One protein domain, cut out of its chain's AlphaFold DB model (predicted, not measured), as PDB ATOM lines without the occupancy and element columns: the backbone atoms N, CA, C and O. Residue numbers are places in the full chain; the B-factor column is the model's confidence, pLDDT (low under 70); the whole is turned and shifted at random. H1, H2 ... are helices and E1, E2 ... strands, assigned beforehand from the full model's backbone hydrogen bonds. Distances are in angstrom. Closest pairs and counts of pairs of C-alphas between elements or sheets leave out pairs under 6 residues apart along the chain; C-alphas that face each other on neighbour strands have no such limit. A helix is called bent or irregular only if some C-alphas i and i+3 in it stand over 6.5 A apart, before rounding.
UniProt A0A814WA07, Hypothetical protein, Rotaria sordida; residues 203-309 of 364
ATOM      1  N   LEU A 203     -51.894 -51.524  19.291       93.62
ATOM      2  CA  LEU A 203     -51.219 -50.794  20.367       93.62
ATOM      3  C   LEU A 203     -50.568 -49.483  19.909       93.62
ATOM      4  O   LEU A 203     -50.493 -48.533  20.679       93.62
ATOM      5  N   SER A 204     -50.032 -49.436  18.688       96.06
ATOM      6  CA  SER A 204     -49.257 -48.288  18.190       96.06
ATOM      7  C   SER A 204     -50.076 -47.314  17.350       96.06
ATOM      8  O   SER A 204     -49.670 -46.163  17.201       96.06
ATOM      9  N   HIS A 205     -51.202 -47.760  16.789       94.38
ATOM     10  CA  HIS A 205     -52.010 -46.944  15.882       94.38
ATOM     11  C   HIS A 205     -53.497 -46.885  16.242       94.38
ATOM     12  O   HIS A 205     -54.240 -46.217  15.533       94.38
ATOM     13  N   ASN A 206     -53.926 -47.542  17.328       93.62
ATOM     14  CA  ASN A 206     -55.326 -47.594  17.758       93.62
ATOM     15  C   ASN A 206     -56.289 -48.064  16.651       93.62
ATOM     16  O   ASN A 206     -57.419 -47.596  16.550       93.62
ATOM     17  N   MET A 207     -55.822 -48.973  15.795       90.19
ATOM     18  CA  MET A 207     -56.651 -49.597  14.768       90.19
ATOM     19  C   MET A 207     -57.086 -50.985  15.221       90.19
ATOM     20  O   MET A 207     -56.454 -51.606  16.080       90.19
ATOM     21  N   ASP A 208     -58.143 -51.512  14.610       86.75
ATOM     22  CA  ASP A 208     -58.449 -52.931  14.755       86.75
ATOM     23  C   ASP A 208     -57.238 -53.769  14.339       86.75
ATOM     24  O   ASP A 208     -56.390 -53.314  13.576       86.75
ATOM     25  N   TYR A 209     -57.126 -54.977  14.883       89.00
ATOM     26  CA  TYR A 209     -56.032 -55.915  14.632       89.00
ATOM     27  C   TYR A 209     -55.874 -56.179  13.128       89.00
ATOM     28  O   TYR A 209     -56.465 -57.116  12.602       89.00
ATOM     29  N   ILE A 210     -55.090 -55.362  12.429       90.56
ATOM     30  CA  ILE A 210     -54.971 -55.347  10.973       90.56
ATOM     31  C   ILE A 210     -53.534 -55.595  10.555       90.56
ATOM     32  O   ILE A 210     -52.577 -55.257  11.250       90.56
ATOM     33  N   TYR A 211     -53.388 -56.167   9.374       93.19
ATOM     34  CA  TYR A 211     -52.101 -56.420   8.757       93.19
ATOM     35  C   TYR A 211     -52.220 -56.289   7.244       93.19
ATOM     36  O   TYR A 211     -53.308 -56.379   6.680       93.19
ATOM     37  N   SER A 212     -51.090 -56.117   6.578       93.06
ATOM     38  CA  SER A 212     -51.008 -56.190   5.127       93.06
ATOM     39  C   SER A 212     -49.907 -57.148   4.717       93.06
ATOM     40  O   SER A 212     -48.943 -57.377   5.449       93.06
ATOM     41  N   ILE A 213     -50.042 -57.688   3.511       90.69
ATOM     42  CA  ILE A 213     -48.983 -58.426   2.834       90.69
ATOM     43  C   ILE A 213     -48.504 -57.538   1.696       90.69
ATOM     44  O   ILE A 213     -49.280 -57.174   0.815       90.69
ATOM     45  N   ALA A 214     -47.236 -57.150   1.745       91.50
ATOM     46  CA  ALA A 214     -46.605 -56.373   0.698       91.50
ATOM     47  C   ALA A 214     -45.785 -57.283  -0.213       91.50
ATOM     48  O   ALA A 214     -44.969 -58.073   0.270       91.50
ATOM     49  N   SER A 215     -45.972 -57.140  -1.522       87.44
ATOM     50  CA  SER A 215     -45.163 -57.836  -2.520       87.44
ATOM     51  C   SER A 215     -43.792 -57.179  -2.642       87.44
ATOM     52  O   SER A 215     -43.667 -55.955  -2.759       87.44
ATOM     53  N   ILE A 216     -42.751 -58.001  -2.621       91.12
ATOM     54  CA  ILE A 216     -41.373 -57.573  -2.819       91.12
ATOM     55  C   ILE A 216     -41.173 -57.356  -4.312       91.12
ATOM     56  O   ILE A 216     -41.296 -58.265  -5.121       91.12
ATOM     57  N   PHE A 217     -40.890 -56.107  -4.655       89.38
ATOM     58  CA  PHE A 217     -40.669 -55.652  -6.015       89.38
ATOM     59  C   PHE A 217     -39.278 -56.034  -6.510       89.38
ATOM     60  O   PHE A 217     -39.124 -56.527  -7.622       89.38
ATOM     61  N   GLN A 218     -38.258 -55.816  -5.678       91.31
ATOM     62  CA  GLN A 218     -36.889 -56.173  -6.026       91.31
ATOM     63  C   GLN A 218     -36.048 -56.514  -4.802       91.31
ATOM     64  O   GLN A 218     -36.272 -56.013  -3.700       91.31
ATOM     65  N   THR A 219     -35.048 -57.364  -5.017       91.50
ATOM     66  CA  THR A 219     -34.009 -57.667  -4.035       91.50
ATOM     67  C   THR A 219     -32.656 -57.406  -4.670       91.50
ATOM     68  O   THR A 219     -32.365 -57.937  -5.737       91.50
ATOM     69  N   PHE A 220     -31.811 -56.633  -4.000       91.69
ATOM     70  CA  PHE A 220     -30.441 -56.386  -4.437       91.69
ATOM     71  C   PHE A 220     -29.487 -56.436  -3.252       91.69
ATOM     72  O   PHE A 220     -29.898 -56.439  -2.090       91.69
ATOM     73  N   ASP A 221     -28.198 -56.530  -3.547       91.75
ATOM     74  CA  ASP A 221     -27.169 -56.525  -2.523       91.75
ATOM     75  C   ASP A 221     -26.543 -55.128  -2.404       91.75
ATOM     76  O   ASP A 221     -26.199 -54.509  -3.409       91.75
ATOM     77  N   LEU A 222     -26.356 -54.657  -1.173       90.94
ATOM     78  CA  LEU A 222     -25.637 -53.432  -0.840       90.94
ATOM     79  C   LEU A 222     -24.356 -53.777  -0.083       90.94
ATOM     80  O   LEU A 222     -24.370 -54.603   0.831       90.94
ATOM     81  N   ILE A 223     -23.254 -53.127  -0.443       90.88
ATOM     82  CA  ILE A 223     -21.978 -53.263   0.259       90.88
ATOM     83  C   ILE A 223     -21.882 -52.146   1.295       90.88
ATOM     84  O   ILE A 223     -21.774 -50.975   0.942       90.88
ATOM     85  N   ILE A 224     -21.912 -52.511   2.575       89.31
ATOM     86  CA  ILE A 224     -21.750 -51.569   3.683       89.31
ATOM     87  C   ILE A 224     -20.298 -51.607   4.147       89.31
ATOM     88  O   ILE A 224     -19.785 -52.664   4.514       89.31
ATOM     89  N   LYS A 225     -19.648 -50.444   4.146       89.00
ATOM     90  CA  LYS A 225     -18.308 -50.257   4.712       89.00
ATOM     91  C   LYS A 225     -18.415 -50.052   6.226       89.00
ATOM     92  O   LYS A 225     -19.331 -49.375   6.697       89.00
ATOM     93  N   GLN A 226     -17.489 -50.643   6.979       87.12
ATOM     94  CA  GLN A 226     -17.375 -50.437   8.423       87.12
ATOM     95  C   GLN A 226     -17.075 -48.970   8.743       87.12
ATOM     96  O   GLN A 226     -17.660 -48.407   9.666       87.12
ATOM     97  N   ASP A 227     -16.205 -48.355   7.943       91.31
ATOM     98  CA  ASP A 227     -15.823 -46.957   8.091       91.31
ATOM     99  C   ASP A 227     -16.997 -46.013   7.774       91.31
ATOM    100  O   ASP A 227     -17.960 -46.353   7.074       91.31
ATOM    101  N   ASP A 228     -16.930 -44.787   8.288       92.25
ATOM    102  CA  ASP A 228     -17.930 -43.748   8.043       92.25
ATOM    103  C   ASP A 228     -17.711 -43.078   6.685       92.25
ATOM    104  O   ASP A 228     -17.343 -41.915   6.593       92.25
ATOM    105  N   ILE A 229     -17.923 -43.847   5.616       92.19
ATOM    106  CA  ILE A 229     -17.757 -43.425   4.221       92.19
ATOM    107  C   ILE A 229     -19.124 -43.384   3.531       92.19
ATOM    108  O   ILE A 229     -19.936 -44.301   3.689       92.19
ATOM    109  N   CYS A 230     -19.378 -42.336   2.748       90.75
ATOM    110  CA  CYS A 230     -20.560 -42.241   1.894       90.75
ATOM    111  C   CYS A 230     -20.485 -43.257   0.745       90.75
ATOM    112  O   CYS A 230     -19.469 -43.359   0.062       90.75
ATOM    113  N   MET A 231     -21.559 -44.014   0.514       87.25
ATOM    114  CA  MET A 231     -21.561 -45.095  -0.483       87.25
ATOM    115  C   MET A 231     -21.656 -44.591  -1.929       87.25
ATOM    116  O   MET A 231     -21.258 -45.316  -2.835       87.25
ATOM    117  N   GLU A 232     -22.154 -43.372  -2.141       90.50
ATOM    118  CA  GLU A 232     -22.320 -42.794  -3.480       90.50
ATOM    119  C   GLU A 232     -21.098 -41.973  -3.907       90.50
ATOM    120  O   GLU A 232     -20.508 -42.246  -4.949       90.50
ATOM    121  N   CYS A 233     -20.661 -41.011  -3.085       94.38
ATOM    122  CA  CYS A 233     -19.534 -40.133  -3.426       94.38
ATOM    123  C   CYS A 233     -18.173 -40.584  -2.864       94.38
ATOM    124  O   CYS A 233     -17.156 -39.978  -3.187       94.38
ATOM    125  N   ASN A 234     -18.131 -41.632  -2.030       92.69
ATOM    126  CA  ASN A 234     -16.928 -42.116  -1.330       92.69
ATOM    127  C   ASN A 234     -16.237 -41.100  -0.398       92.69
ATOM    128  O   ASN A 234     -15.101 -41.328   0.014       92.69
ATOM    129  N   GLU A 235     -16.910 -40.017  -0.005       95.94
ATOM    130  CA  GLU A 235     -16.388 -39.086   1.000       95.94
ATOM    131  C   GLU A 235     -16.295 -39.763   2.378       95.94
ATOM    132  O   GLU A 235     -17.217 -40.465   2.800       95.94
ATOM    133  N   GLN A 236     -15.169 -39.572   3.071       95.88
ATOM    134  CA  GLN A 236     -14.911 -40.144   4.392       95.88
ATOM    135  C   GLN A 236     -15.176 -39.116   5.493       95.88
ATOM    136  O   GLN A 236     -14.672 -37.994   5.462       95.88
ATOM    137  N   PHE A 237     -15.902 -39.536   6.522       94.75
ATOM    138  CA  PHE A 237     -16.293 -38.710   7.652       94.75
ATOM    139  C   PHE A 237     -15.592 -39.167   8.927       94.75
ATOM    140  O   PHE A 237     -15.327 -40.349   9.141       94.75
ATOM    141  N   LYS A 238     -15.302 -38.207   9.811       92.69
ATOM    142  CA  LYS A 238     -14.677 -38.484  11.116       92.69
ATOM    143  C   LYS A 238     -15.630 -39.164  12.101       92.69
ATOM    144  O   LYS A 238     -15.167 -39.781  13.054       92.69
ATOM    145  N   THR A 239     -16.937 -38.976  11.926       88.94
ATOM    146  CA  THR A 239     -17.971 -39.511  12.814       88.94
ATOM    147  C   THR A 239     -19.214 -39.910  12.025       88.94
ATOM    148  O   THR A 239     -19.562 -39.269  11.027       88.94
ATOM    149  N   LEU A 240     -19.942 -40.906  12.536       85.62
ATOM    150  CA  LEU A 240     -21.228 -41.344  11.992       85.62
ATOM    151  C   LEU A 240     -22.229 -40.189  11.866       85.62
ATOM    152  O   LEU A 240     -22.935 -40.102  10.871       85.62
ATOM    153  N   SER A 241     -22.263 -39.265  12.831       89.00
ATOM    154  CA  SER A 241     -23.165 -38.105  12.805       89.00
ATOM    155  C   SER A 241     -22.912 -37.177  11.612       89.00
ATOM    156  O   SER A 241     -23.861 -36.642  11.044       89.00
ATOM    157  N   LEU A 242     -21.646 -36.994  11.211       93.00
ATOM    158  CA  LEU A 242     -21.304 -36.202  10.026       93.00
ATOM    159  C   LEU A 242     -21.709 -36.923   8.737       93.00
ATOM    160  O   LEU A 242     -22.259 -36.286   7.843       93.00
ATOM    161  N   LEU A 243     -21.526 -38.245   8.679       91.38
ATOM    162  CA  LEU A 243     -22.020 -39.060   7.568       91.38
ATOM    163  C   LEU A 243     -23.553 -38.981   7.456       91.38
ATOM    164  O   LEU A 243     -24.075 -38.796   6.363       91.38
ATOM    165  N   VAL A 244     -24.282 -39.074   8.575       86.88
ATOM    166  CA  VAL A 244     -25.751 -38.934   8.609       86.88
ATOM    167  C   VAL A 244     -26.180 -37.599   8.017       86.88
ATOM    168  O   VAL A 244     -27.054 -37.555   7.152       86.88
ATOM    169  N   LYS A 245     -25.543 -36.513   8.466       89.94
ATOM    170  CA  LYS A 245     -25.815 -35.169   7.965       89.94
ATOM    171  C   LYS A 245     -25.564 -35.080   6.456       89.94
ATOM    172  O   LYS A 245     -26.450 -34.643   5.731       89.94
ATOM    173  N   HIS A 246     -24.417 -35.573   5.984       93.25
ATOM    174  CA  HIS A 246     -24.073 -35.582   4.562       93.25
ATOM    175  C   HIS A 246     -25.087 -36.353   3.707       93.25
ATOM    176  O   HIS A 246     -25.501 -35.853   2.664       93.25
ATOM    177  N   LEU A 247     -25.504 -37.549   4.138       89.44
ATOM    178  CA  LEU A 247     -26.454 -38.379   3.389       89.44
ATOM    179  C   LEU A 247     -27.828 -37.705   3.259       89.44
ATOM    180  O   LEU A 247     -28.456 -37.815   2.205       89.44
ATOM    181  N   ASN A 248     -28.257 -36.976   4.294       85.12
ATOM    182  CA  ASN A 248     -29.506 -36.215   4.284       85.12
ATOM    183  C   ASN A 248     -29.420 -34.953   3.406       85.12
ATOM    184  O   ASN A 248     -30.369 -34.651   2.693       85.12
ATOM    185  N   GLU A 249     -28.304 -34.217   3.449       93.25
ATOM    186  CA  GLU A 249     -28.130 -32.958   2.698       93.25
ATOM    187  C   GLU A 249     -27.815 -33.186   1.214       93.25
ATOM    188  O   GLU A 249     -28.283 -32.436   0.362       93.25
ATOM    189  N   SER A 250     -27.043 -34.228   0.901       92.94
ATOM    190  CA  SER A 250     -26.580 -34.523  -0.465       92.94
ATOM    191  C   SER A 250     -27.503 -35.479  -1.215       92.94
ATOM    192  O   SER A 250     -27.237 -35.808  -2.365       92.94
ATOM    193  N   ASN A 251     -28.569 -35.957  -0.567       87.94
ATOM    194  CA  ASN A 251     -29.462 -36.970  -1.120       87.94
ATOM    195  C   ASN A 251     -28.706 -38.244  -1.571       87.94
ATOM    196  O   ASN A 251     -29.079 -38.859  -2.563       87.94
ATOM    197  N   HIS A 252     -27.665 -38.646  -0.829       88.00
ATOM    198  CA  HIS A 252     -26.815 -39.817  -1.124       88.00
ATOM    199  C   HIS A 252     -27.195 -41.081  -0.323       88.00
ATOM    200  O   HIS A 252     -26.431 -42.046  -0.220       88.00
ATOM    201  N   GLY A 253     -28.328 -41.037   0.379       80.12
ATOM    202  CA  GLY A 253     -28.818 -42.137   1.199       80.12
ATOM    203  C   GLY A 253     -29.664 -43.133   0.407       80.12
ATOM    204  O   GLY A 253     -30.172 -42.823  -0.665       80.12
ATOM    205  N   PRO A 254     -29.905 -44.335   0.953       78.12
ATOM    206  CA  PRO A 254     -31.037 -45.117   0.488       78.12
ATOM    207  C   PRO A 254     -32.304 -44.281   0.718       78.12
ATOM    208  O   PRO A 254     -32.573 -43.871   1.846       78.12
ATOM    209  N   HIS A 255     -33.062 -43.999  -0.340       78.19
ATOM    210  CA  HIS A 255     -34.290 -43.206  -0.250       78.19
ATOM    211  C   HIS A 255     -35.518 -44.108  -0.275       78.19
ATOM    212  O   HIS A 255     -35.595 -45.058  -1.058       78.19
ATOM    213  N   GLU A 256     -36.495 -43.814   0.584       81.44
ATOM    214  CA  GLU A 256     -37.864 -44.298   0.385       81.44
ATOM    215  C   GLU A 256     -38.528 -43.353  -0.615       81.44
ATOM    216  O   GLU A 256     -38.427 -42.135  -0.489       81.44
ATOM    217  N   THR A 257     -39.202 -43.913  -1.614       85.38
ATOM    218  CA  THR A 257     -40.133 -43.121  -2.423       85.38
ATOM    219  C   THR A 257     -41.527 -43.275  -1.833       85.38
ATOM    220  O   THR A 257     -41.790 -44.195  -1.053       85.38
ATOM    221  N   ASP A 258     -42.471 -42.440  -2.262       85.62
ATOM    222  CA  ASP A 258     -43.859 -42.570  -1.816       85.62
ATOM    223  C   ASP A 258     -44.469 -43.942  -2.112       85.62
ATOM    224  O   ASP A 258     -45.422 -44.325  -1.439       85.62
ATOM    225  N   LYS A 259     -43.915 -44.702  -3.066       88.75
ATOM    226  CA  LYS A 259     -44.426 -46.017  -3.476       88.75
ATOM    227  C   LYS A 259     -43.563 -47.192  -3.013       88.75
ATOM    228  O   LYS A 259     -44.112 -48.265  -2.771       88.75
ATOM    229  N   LEU A 260     -42.246 -47.006  -2.894       91.00
ATOM    230  CA  LEU A 260     -41.287 -48.074  -2.603       91.00
ATOM    231  C   LEU A 260     -40.613 -47.873  -1.252       91.00
ATOM    232  O   LEU A 260     -40.004 -46.833  -0.994       91.00
ATOM    233  N   ILE A 261     -40.660 -48.918  -0.431       92.06
ATOM    234  CA  ILE A 261     -40.001 -48.966   0.871       92.06
ATOM    235  C   ILE A 261     -38.853 -49.961   0.801       92.06
ATOM    236  O   ILE A 261     -39.052 -51.105   0.389       92.06
ATOM    237  N   SER A 262     -37.662 -49.539   1.234       93.44
ATOM    238  CA  SER A 262     -36.506 -50.430   1.353       93.44
ATOM    239  C   SER A 262     -36.376 -50.994   2.768       93.44
ATOM    240  O   SER A 262     -36.529 -50.293   3.770       93.44
ATOM    241  N   LEU A 263     -36.065 -52.283   2.833       93.50
ATOM    242  CA  LEU A 263     -35.792 -53.029   4.048       93.50
ATOM    243  C   LEU A 263     -34.397 -53.623   3.999       93.50
ATOM    244  O   LEU A 263     -34.041 -54.360   3.079       93.50
ATOM    245  N   PHE A 264     -33.644 -53.352   5.051       93.62
ATOM    246  CA  PHE A 264     -32.321 -53.889   5.289       93.62
ATOM    247  C   PHE A 264     -32.450 -55.167   6.109       93.62
ATOM    248  O   PHE A 264     -33.006 -55.147   7.210       93.62
ATOM    249  N   LEU A 265     -31.963 -56.285   5.566       90.88
ATOM    250  CA  LEU A 265     -32.025 -57.584   6.232       90.88
ATOM    251  C   LEU A 265     -30.684 -57.937   6.868       90.88
ATOM    252  O   LEU A 265     -29.696 -58.175   6.167       90.88
ATOM    253  N   CYS A 266     -30.680 -58.118   8.188       91.12
ATOM    254  CA  CYS A 266     -29.601 -58.848   8.837       91.12
ATOM    255  C   CYS A 266     -29.841 -60.353   8.677       91.12
ATOM    256  O   CYS A 266     -30.753 -60.920   9.281       91.12
ATOM    257  N   ARG A 267     -29.004 -61.034   7.886       86.62
ATOM    258  CA  ARG A 267     -29.126 -62.490   7.681       86.62
ATOM    259  C   ARG A 267     -28.788 -63.309   8.927       86.62
ATOM    260  O   ARG A 267     -29.264 -64.433   9.045       86.62
ATOM    261  N   ILE A 268     -27.972 -62.757   9.826       85.25
ATOM    262  CA  ILE A 268     -27.469 -63.462  11.008       85.25
ATOM    263  C   ILE A 268     -28.549 -63.474  12.095       85.25
ATOM    264  O   ILE A 268     -28.948 -64.541  12.553       85.25
ATOM    265  N   ASN A 269     -29.106 -62.305  12.424       87.38
ATOM    266  CA  ASN A 269     -30.122 -62.172  13.474       87.38
ATOM    267  C   ASN A 269     -31.564 -62.274  12.961       87.38
ATOM    268  O   ASN A 269     -32.495 -62.279  13.762       87.38
ATOM    269  N   LYS A 270     -31.760 -62.347  11.638       84.81
ATOM    270  CA  LYS A 270     -33.080 -62.356  10.984       84.81
ATOM    271  C   LYS A 270     -33.953 -61.152  11.374       84.81
ATOM    272  O   LYS A 270     -35.176 -61.266  11.427       84.81
ATOM    273  N   CYS A 271     -33.325 -60.008  11.650       87.81
ATOM    274  CA  CYS A 271     -34.007 -58.743  11.911       87.81
ATOM    275  C   CYS A 271     -34.057 -57.860  10.657       87.81
ATOM    276  O   CYS A 271     -33.251 -58.001   9.729       87.81
ATOM    277  N   TYR A 272     -35.031 -56.952  10.654       90.31
ATOM    278  CA  TYR A 272     -35.331 -56.041   9.557       90.31
ATOM    279  C   TYR A 272     -35.218 -54.608  10.057       90.31
ATOM    280  O   TYR A 272     -35.620 -54.314  11.180       90.31
ATOM    281  N   TYR A 273     -34.705 -53.724   9.211       92.06
ATOM    282  CA  TYR A 273     -34.683 -52.292   9.476       92.06
ATOM    283  C   TYR A 273     -35.208 -51.560   8.257       92.06
ATOM    284  O   TYR A 273     -34.822 -51.858   7.128       92.06
ATOM    285  N   ARG A 274     -36.079 -50.585   8.485       91.75
ATOM    286  CA  ARG A 274     -36.507 -49.666   7.434       91.75
ATOM    287  C   ARG A 274     -35.392 -48.714   7.039       91.75
ATOM    288  O   ARG A 274     -34.454 -48.483   7.800       91.75
ATOM    289  N   THR A 275     -35.552 -48.093   5.883       86.50
ATOM    290  CA  THR A 275     -34.612 -47.102   5.354       86.50
ATOM    291  C   THR A 275     -34.402 -45.928   6.297       86.50
ATOM    292  O   THR A 275     -33.262 -45.568   6.575       86.50
ATOM    293  N   LYS A 276     -35.479 -45.418   6.909       85.62
ATOM    294  CA  LYS A 276     -35.395 -44.386   7.961       85.62
ATOM    295  C   LYS A 276     -34.564 -44.807   9.188       85.62
ATOM    296  O   LYS A 276     -34.204 -43.975  10.013       85.62
ATOM    297  N   HIS A 277     -34.269 -46.099   9.326       90.38
ATOM    298  CA  HIS A 277     -33.461 -46.694  10.388       90.38
ATOM    299  C   HIS A 277     -32.140 -47.282   9.867       90.38
ATOM    300  O   HIS A 277     -31.527 -48.107  10.546       90.38
ATOM    301  N   PHE A 278     -31.667 -46.843   8.695       90.19
ATOM    302  CA  PHE A 278     -30.412 -47.305   8.096       90.19
ATOM    303  C   PHE A 278     -29.213 -47.208   9.053       90.19
ATOM    304  O   PHE A 278     -28.416 -48.138   9.146       90.19
ATOM    305  N   PHE A 279     -29.092 -46.128   9.824       89.81
ATOM    306  CA  PHE A 279     -27.973 -45.979  10.759       89.81
ATOM    307  C   PHE A 279     -28.061 -46.936  11.944       89.81
ATOM    308  O   PHE A 279     -27.051 -47.524  12.315       89.81
ATOM    309  N   ASN A 280     -29.266 -47.186  12.468       91.88
ATOM    310  CA  ASN A 280     -29.473 -48.210  13.496       91.88
ATOM    311  C   ASN A 280     -29.066 -49.589  12.966       91.88
ATOM    312  O   ASN A 280     -28.455 -50.375  13.688       91.88
ATOM    313  N   PHE A 281     -29.351 -49.858  11.690       93.00
ATOM    314  CA  PHE A 281     -28.897 -51.065  11.019       93.00
ATOM    315  C   PHE A 281     -27.369 -51.122  10.879       93.00
ATOM    316  O   PHE A 281     -26.770 -52.134  11.238       93.00
ATOM    317  N   LYS A 282     -26.712 -50.040  10.434       91.94
ATOM    318  CA  LYS A 282     -25.241 -49.971  10.345       91.94
ATOM    319  C   LYS A 282     -24.594 -50.205  11.714       91.94
ATOM    320  O   LYS A 282     -23.704 -51.043  11.834       91.94
ATOM    321  N   THR A 283     -25.079 -49.534  12.758       91.81
ATOM    322  CA  THR A 283     -24.605 -49.726  14.136       91.81
ATOM    323  C   THR A 283     -24.828 -51.160  14.609       91.81
ATOM    324  O   THR A 283     -23.928 -51.740  15.215       91.81
ATOM    325  N   HIS A 284     -25.972 -51.773  14.291       94.06
ATOM    326  CA  HIS A 284     -26.239 -53.181  14.589       94.06
ATOM    327  C   HIS A 284     -25.206 -54.108  13.928       94.06
ATOM    328  O   HIS A 284     -24.632 -54.956  14.608       94.06
ATOM    329  N   LEU A 285     -24.908 -53.914  12.640       92.94
ATOM    330  CA  LEU A 285     -23.892 -54.708  11.946       92.94
ATOM    331  C   LEU A 285     -22.508 -54.542  12.578       92.94
ATOM    332  O   LEU A 285     -21.837 -55.533  12.834       92.94
ATOM    333  N   ILE A 286     -22.089 -53.310  12.869       90.31
ATOM    334  CA  ILE A 286     -20.762 -53.049  13.444       90.31
ATOM    335  C   ILE A 286     -20.645 -53.637  14.854       90.31
ATOM    336  O   ILE A 286     -19.637 -54.251  15.182       90.31
ATOM    337  N   SER A 287     -21.668 -53.469  15.692       92.75
ATOM    338  CA  SER A 287     -21.622 -53.895  17.098       92.75
ATOM    339  C   SER A 287     -21.816 -55.399  17.291       92.75
ATOM    340  O   SER A 287     -21.135 -55.993  18.121       92.75
ATOM    341  N   ILE A 288     -22.726 -56.024  16.539       92.44
ATOM    342  CA  ILE A 288     -23.077 -57.445  16.712       92.44
ATOM    343  C   ILE A 288     -22.306 -58.336  15.728       92.44
ATOM    344  O   ILE A 288     -21.990 -59.483  16.039       92.44
ATOM    345  N   HIS A 289     -21.968 -57.817  14.546       91.19
ATOM    346  CA  HIS A 289     -21.402 -58.590  13.437       91.19
ATOM    347  C   HIS A 289     -20.026 -58.088  12.990       91.19
ATOM    348  O   HIS A 289     -19.645 -58.300  11.842       91.19
ATOM    349  N   ASN A 290     -19.248 -57.484  13.897       90.19
ATOM    350  CA  ASN A 290     -17.900 -56.980  13.608       90.19
ATOM    351  C   ASN A 290     -17.001 -58.033  12.927       90.19
ATOM    352  O   ASN A 290     -16.305 -57.746  11.961       90.19
ATOM    353  N   ASN A 291     -17.083 -59.288  13.380       89.69
ATOM    354  CA  ASN A 291     -16.285 -60.396  12.842       89.69
ATOM    355  C   ASN A 291     -16.763 -60.896  11.467       89.69
ATOM    356  O   ASN A 291     -16.109 -61.741  10.866       89.69
ATOM    357  N   SER A 292     -17.922 -60.438  10.990       88.44
ATOM    358  CA  SER A 292     -18.474 -60.803   9.679       88.44
ATOM    359  C   SER A 292     -18.066 -59.836   8.568       88.44
ATOM    360  O   SER A 292     -18.398 -60.083   7.409       88.44
ATOM    361  N   PHE A 293     -17.365 -58.748   8.898       89.44
ATOM    362  CA  PHE A 293     -16.755 -57.880   7.901       89.44
ATOM    363  C   PHE A 293     -15.540 -58.573   7.283       89.44
ATOM    364  O   PHE A 293     -14.763 -59.236   7.972       89.44
ATOM    365  N   ASN A 294     -15.369 -58.418   5.972       87.50
ATOM    366  CA  ASN A 294     -14.176 -58.886   5.281       87.50
ATOM    367  C   ASN A 294     -12.947 -58.162   5.860       87.50
ATOM    368  O   ASN A 294     -12.919 -56.939   5.962       87.50
ATOM    369  N   SER A 295     -11.935 -58.928   6.267       87.94
ATOM    370  CA  SER A 295     -10.754 -58.403   6.955       87.94
ATOM    371  C   SER A 295      -9.916 -57.457   6.093       87.94
ATOM    372  O   SER A 295      -9.205 -56.619   6.644       87.94
ATOM    373  N   ILE A 296     -10.000 -57.583   4.765       87.38
ATOM    374  CA  ILE A 296      -9.187 -56.812   3.820       87.38
ATOM    375  C   ILE A 296      -9.804 -55.434   3.574       87.38
ATOM    376  O   ILE A 296      -9.122 -54.422   3.700       87.38
ATOM    377  N   ASP A 297     -11.088 -55.390   3.222       88.62
ATOM    378  CA  ASP A 297     -11.773 -54.164   2.790       88.62
ATOM    379  C   ASP A 297     -12.746 -53.599   3.837       88.62
ATOM    380  O   ASP A 297     -13.348 -52.547   3.619       88.62
ATOM    381  N   ARG A 298     -12.902 -54.290   4.976       91.69
ATOM    382  CA  ARG A 298     -13.842 -53.956   6.051       91.69
ATOM    383  C   ARG A 298     -15.252 -53.713   5.526       91.69
ATOM    384  O   ARG A 298     -15.936 -52.778   5.946       91.69
ATOM    385  N   THR A 299     -15.703 -54.563   4.608       92.25
ATOM    386  CA  THR A 299     -17.058 -54.502   4.059       92.25
ATOM    387  C   THR A 299     -17.916 -55.693   4.457       92.25
ATOM    388  O   THR A 299     -17.424 -56.785   4.742       92.25
ATOM    389  N   ILE A 300     -19.231 -55.477   4.473       92.19
ATOM    390  CA  ILE A 300     -20.231 -56.529   4.618       92.19
ATOM    391  C   ILE A 300     -21.302 -56.376   3.543       92.19
ATOM    392  O   ILE A 300     -21.846 -55.295   3.307       92.19
ATOM    393  N   LYS A 301     -21.610 -57.487   2.872       92.19
ATOM    394  CA  LYS A 301     -22.628 -57.546   1.826       92.19
ATOM    395  C   LYS A 301     -23.993 -57.851   2.443       92.19
ATOM    396  O   LYS A 301     -24.204 -58.915   3.026       92.19
ATOM    397  N   VAL A 302     -24.932 -56.926   2.296       92.38
ATOM    398  CA  VAL A 302     -26.274 -56.977   2.883       92.38
ATOM    399  C   VAL A 302     -27.320 -57.131   1.791       92.38
ATOM    400  O   VAL A 302     -27.218 -56.500   0.750       92.38
ATOM    401  N   LYS A 303     -28.368 -57.924   2.047       91.75
ATOM    402  CA  LYS A 303     -29.551 -57.961   1.175       91.75
ATOM    403  C   LYS A 303     -30.504 -56.825   1.520       91.75
ATOM    404  O   LYS A 303     -30.940 -56.719   2.667       91.75
ATOM    405  N   ILE A 304     -30.872 -56.051   0.509       92.94
ATOM    406  CA  ILE A 304     -31.956 -55.080   0.565       92.94
ATOM    407  C   ILE A 304     -33.140 -55.653  -0.191       92.94
ATOM    408  O   ILE A 304     -33.002 -56.123  -1.319       92.94
ATOM    409  N   LYS A 305     -34.304 -55.608   0.445       93.25
ATOM    410  CA  LYS A 305     -35.584 -55.918  -0.182       93.25
ATOM    411  C   LYS A 305     -36.371 -54.633  -0.327       93.25
ATOM    412  O   LYS A 305     -36.504 -53.898   0.645       93.25
ATOM    413  N   GLN A 306     -36.907 -54.377  -1.507       93.75
ATOM    414  CA  GLN A 306     -37.852 -53.294  -1.723       93.75
ATOM    415  C   GLN A 306     -39.234 -53.860  -1.972       93.75
ATOM    416  O   GLN A 306     -39.381 -54.806  -2.741       93.75
ATOM    417  N   PHE A 307     -40.237 -53.279  -1.327       93.62
ATOM    418  CA  PHE A 307     -41.629 -53.661  -1.509       93.62
ATOM    419  C   PHE A 307     -42.482 -52.445  -1.862       93.62
ATOM    420  O   PHE A 307     -42.156 -51.309  -1.502       93.62
ATOM    421  N   ILE A 308     -43.571 -52.703  -2.584       89.25
ATOM    422  CA  ILE A 308     -44.571 -51.685  -2.915       89.25
ATOM    423  C   ILE A 308     -45.508 -51.552  -1.721       89.25
ATOM    424  O   ILE A 308     -45.967 -52.566  -1.185       89.25
ATOM    425  N   LYS A 309     -45.791 -50.315  -1.297       92.12
ATOM    426  CA  LYS A 309     -46.771 -50.068  -0.232       92.12
ATOM    427  C   LYS A 309     -48.086 -50.788  -0.565       92.12
ATOM    428  O   LYS A 309     -48.630 -50.566  -1.648       92.12
TER     429      LYS A 309
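Overview. This is residues 203 to 309 of the 364 residues of the protein "Hypothetical protein" of Rotaria sordida (UniProt A0A814WA07). Residues 203 to 211 stick out from a strongly twisted sheet, E1 E4 E2 E3, that curls round H2; H1 is off the sheet. The 107 printed residues hold, in order, E1, H1, E2, E3, H2, E4: class mixed, neighbour strands antiparallel. Spanning 48 by 31 by 27 A, the whole is only just compact, close to loose, with radius of gyration of the C-alphas 15.2 A.

Arrangement. E1, residues 210 to 225, bends by 78 degrees at residue 218. Its antiparallel neighbour is E4, residues 299 to 308, with N 222 and O 302 at 2.8 A. E2, residues 260 to 265, is also antiparallel to E4, with N 263 and O 305 at 2.8 A. E2 and E3, residues 272 to 274, form a hairpin, with N 264 and O 273 at 2.8 A. H2, residues 275 to 288, is on one face of the sheet, making two layers; its closest C-alpha pair with E2 is Ser 262 and Thr 275, 5.5 A. H1, residues 240 to 249, is close to but not clearly touching H2, with closest C-alphas Val 244 and Phe 279 at 7.7 A. E1, H1, E2 and E3, H2, E4 are split strand-helix-strand units, a strand between each pair, with right-handed crossovers. O i to N i+4 pairs are within hydrogen-bond range throughout H1, and 8 of 10 in H2.

Along the chain. E1 runs 37.5 A from C-alpha 210 at (-54.971, -55.347, 10.973); H1 14.3 A; E2 15.9 A; E3 6.8 A; H2 19.2 A, irregular, with C-alphas 276 and 279 8.1 A apart; E4 28.5 A, to C-alpha 308 at (-44.571, -51.685, -2.915).

Size, cuts and confidence. The printed part has no cut, E1 to H1 is a long link, and no printed residue is under 70 in pLDDT.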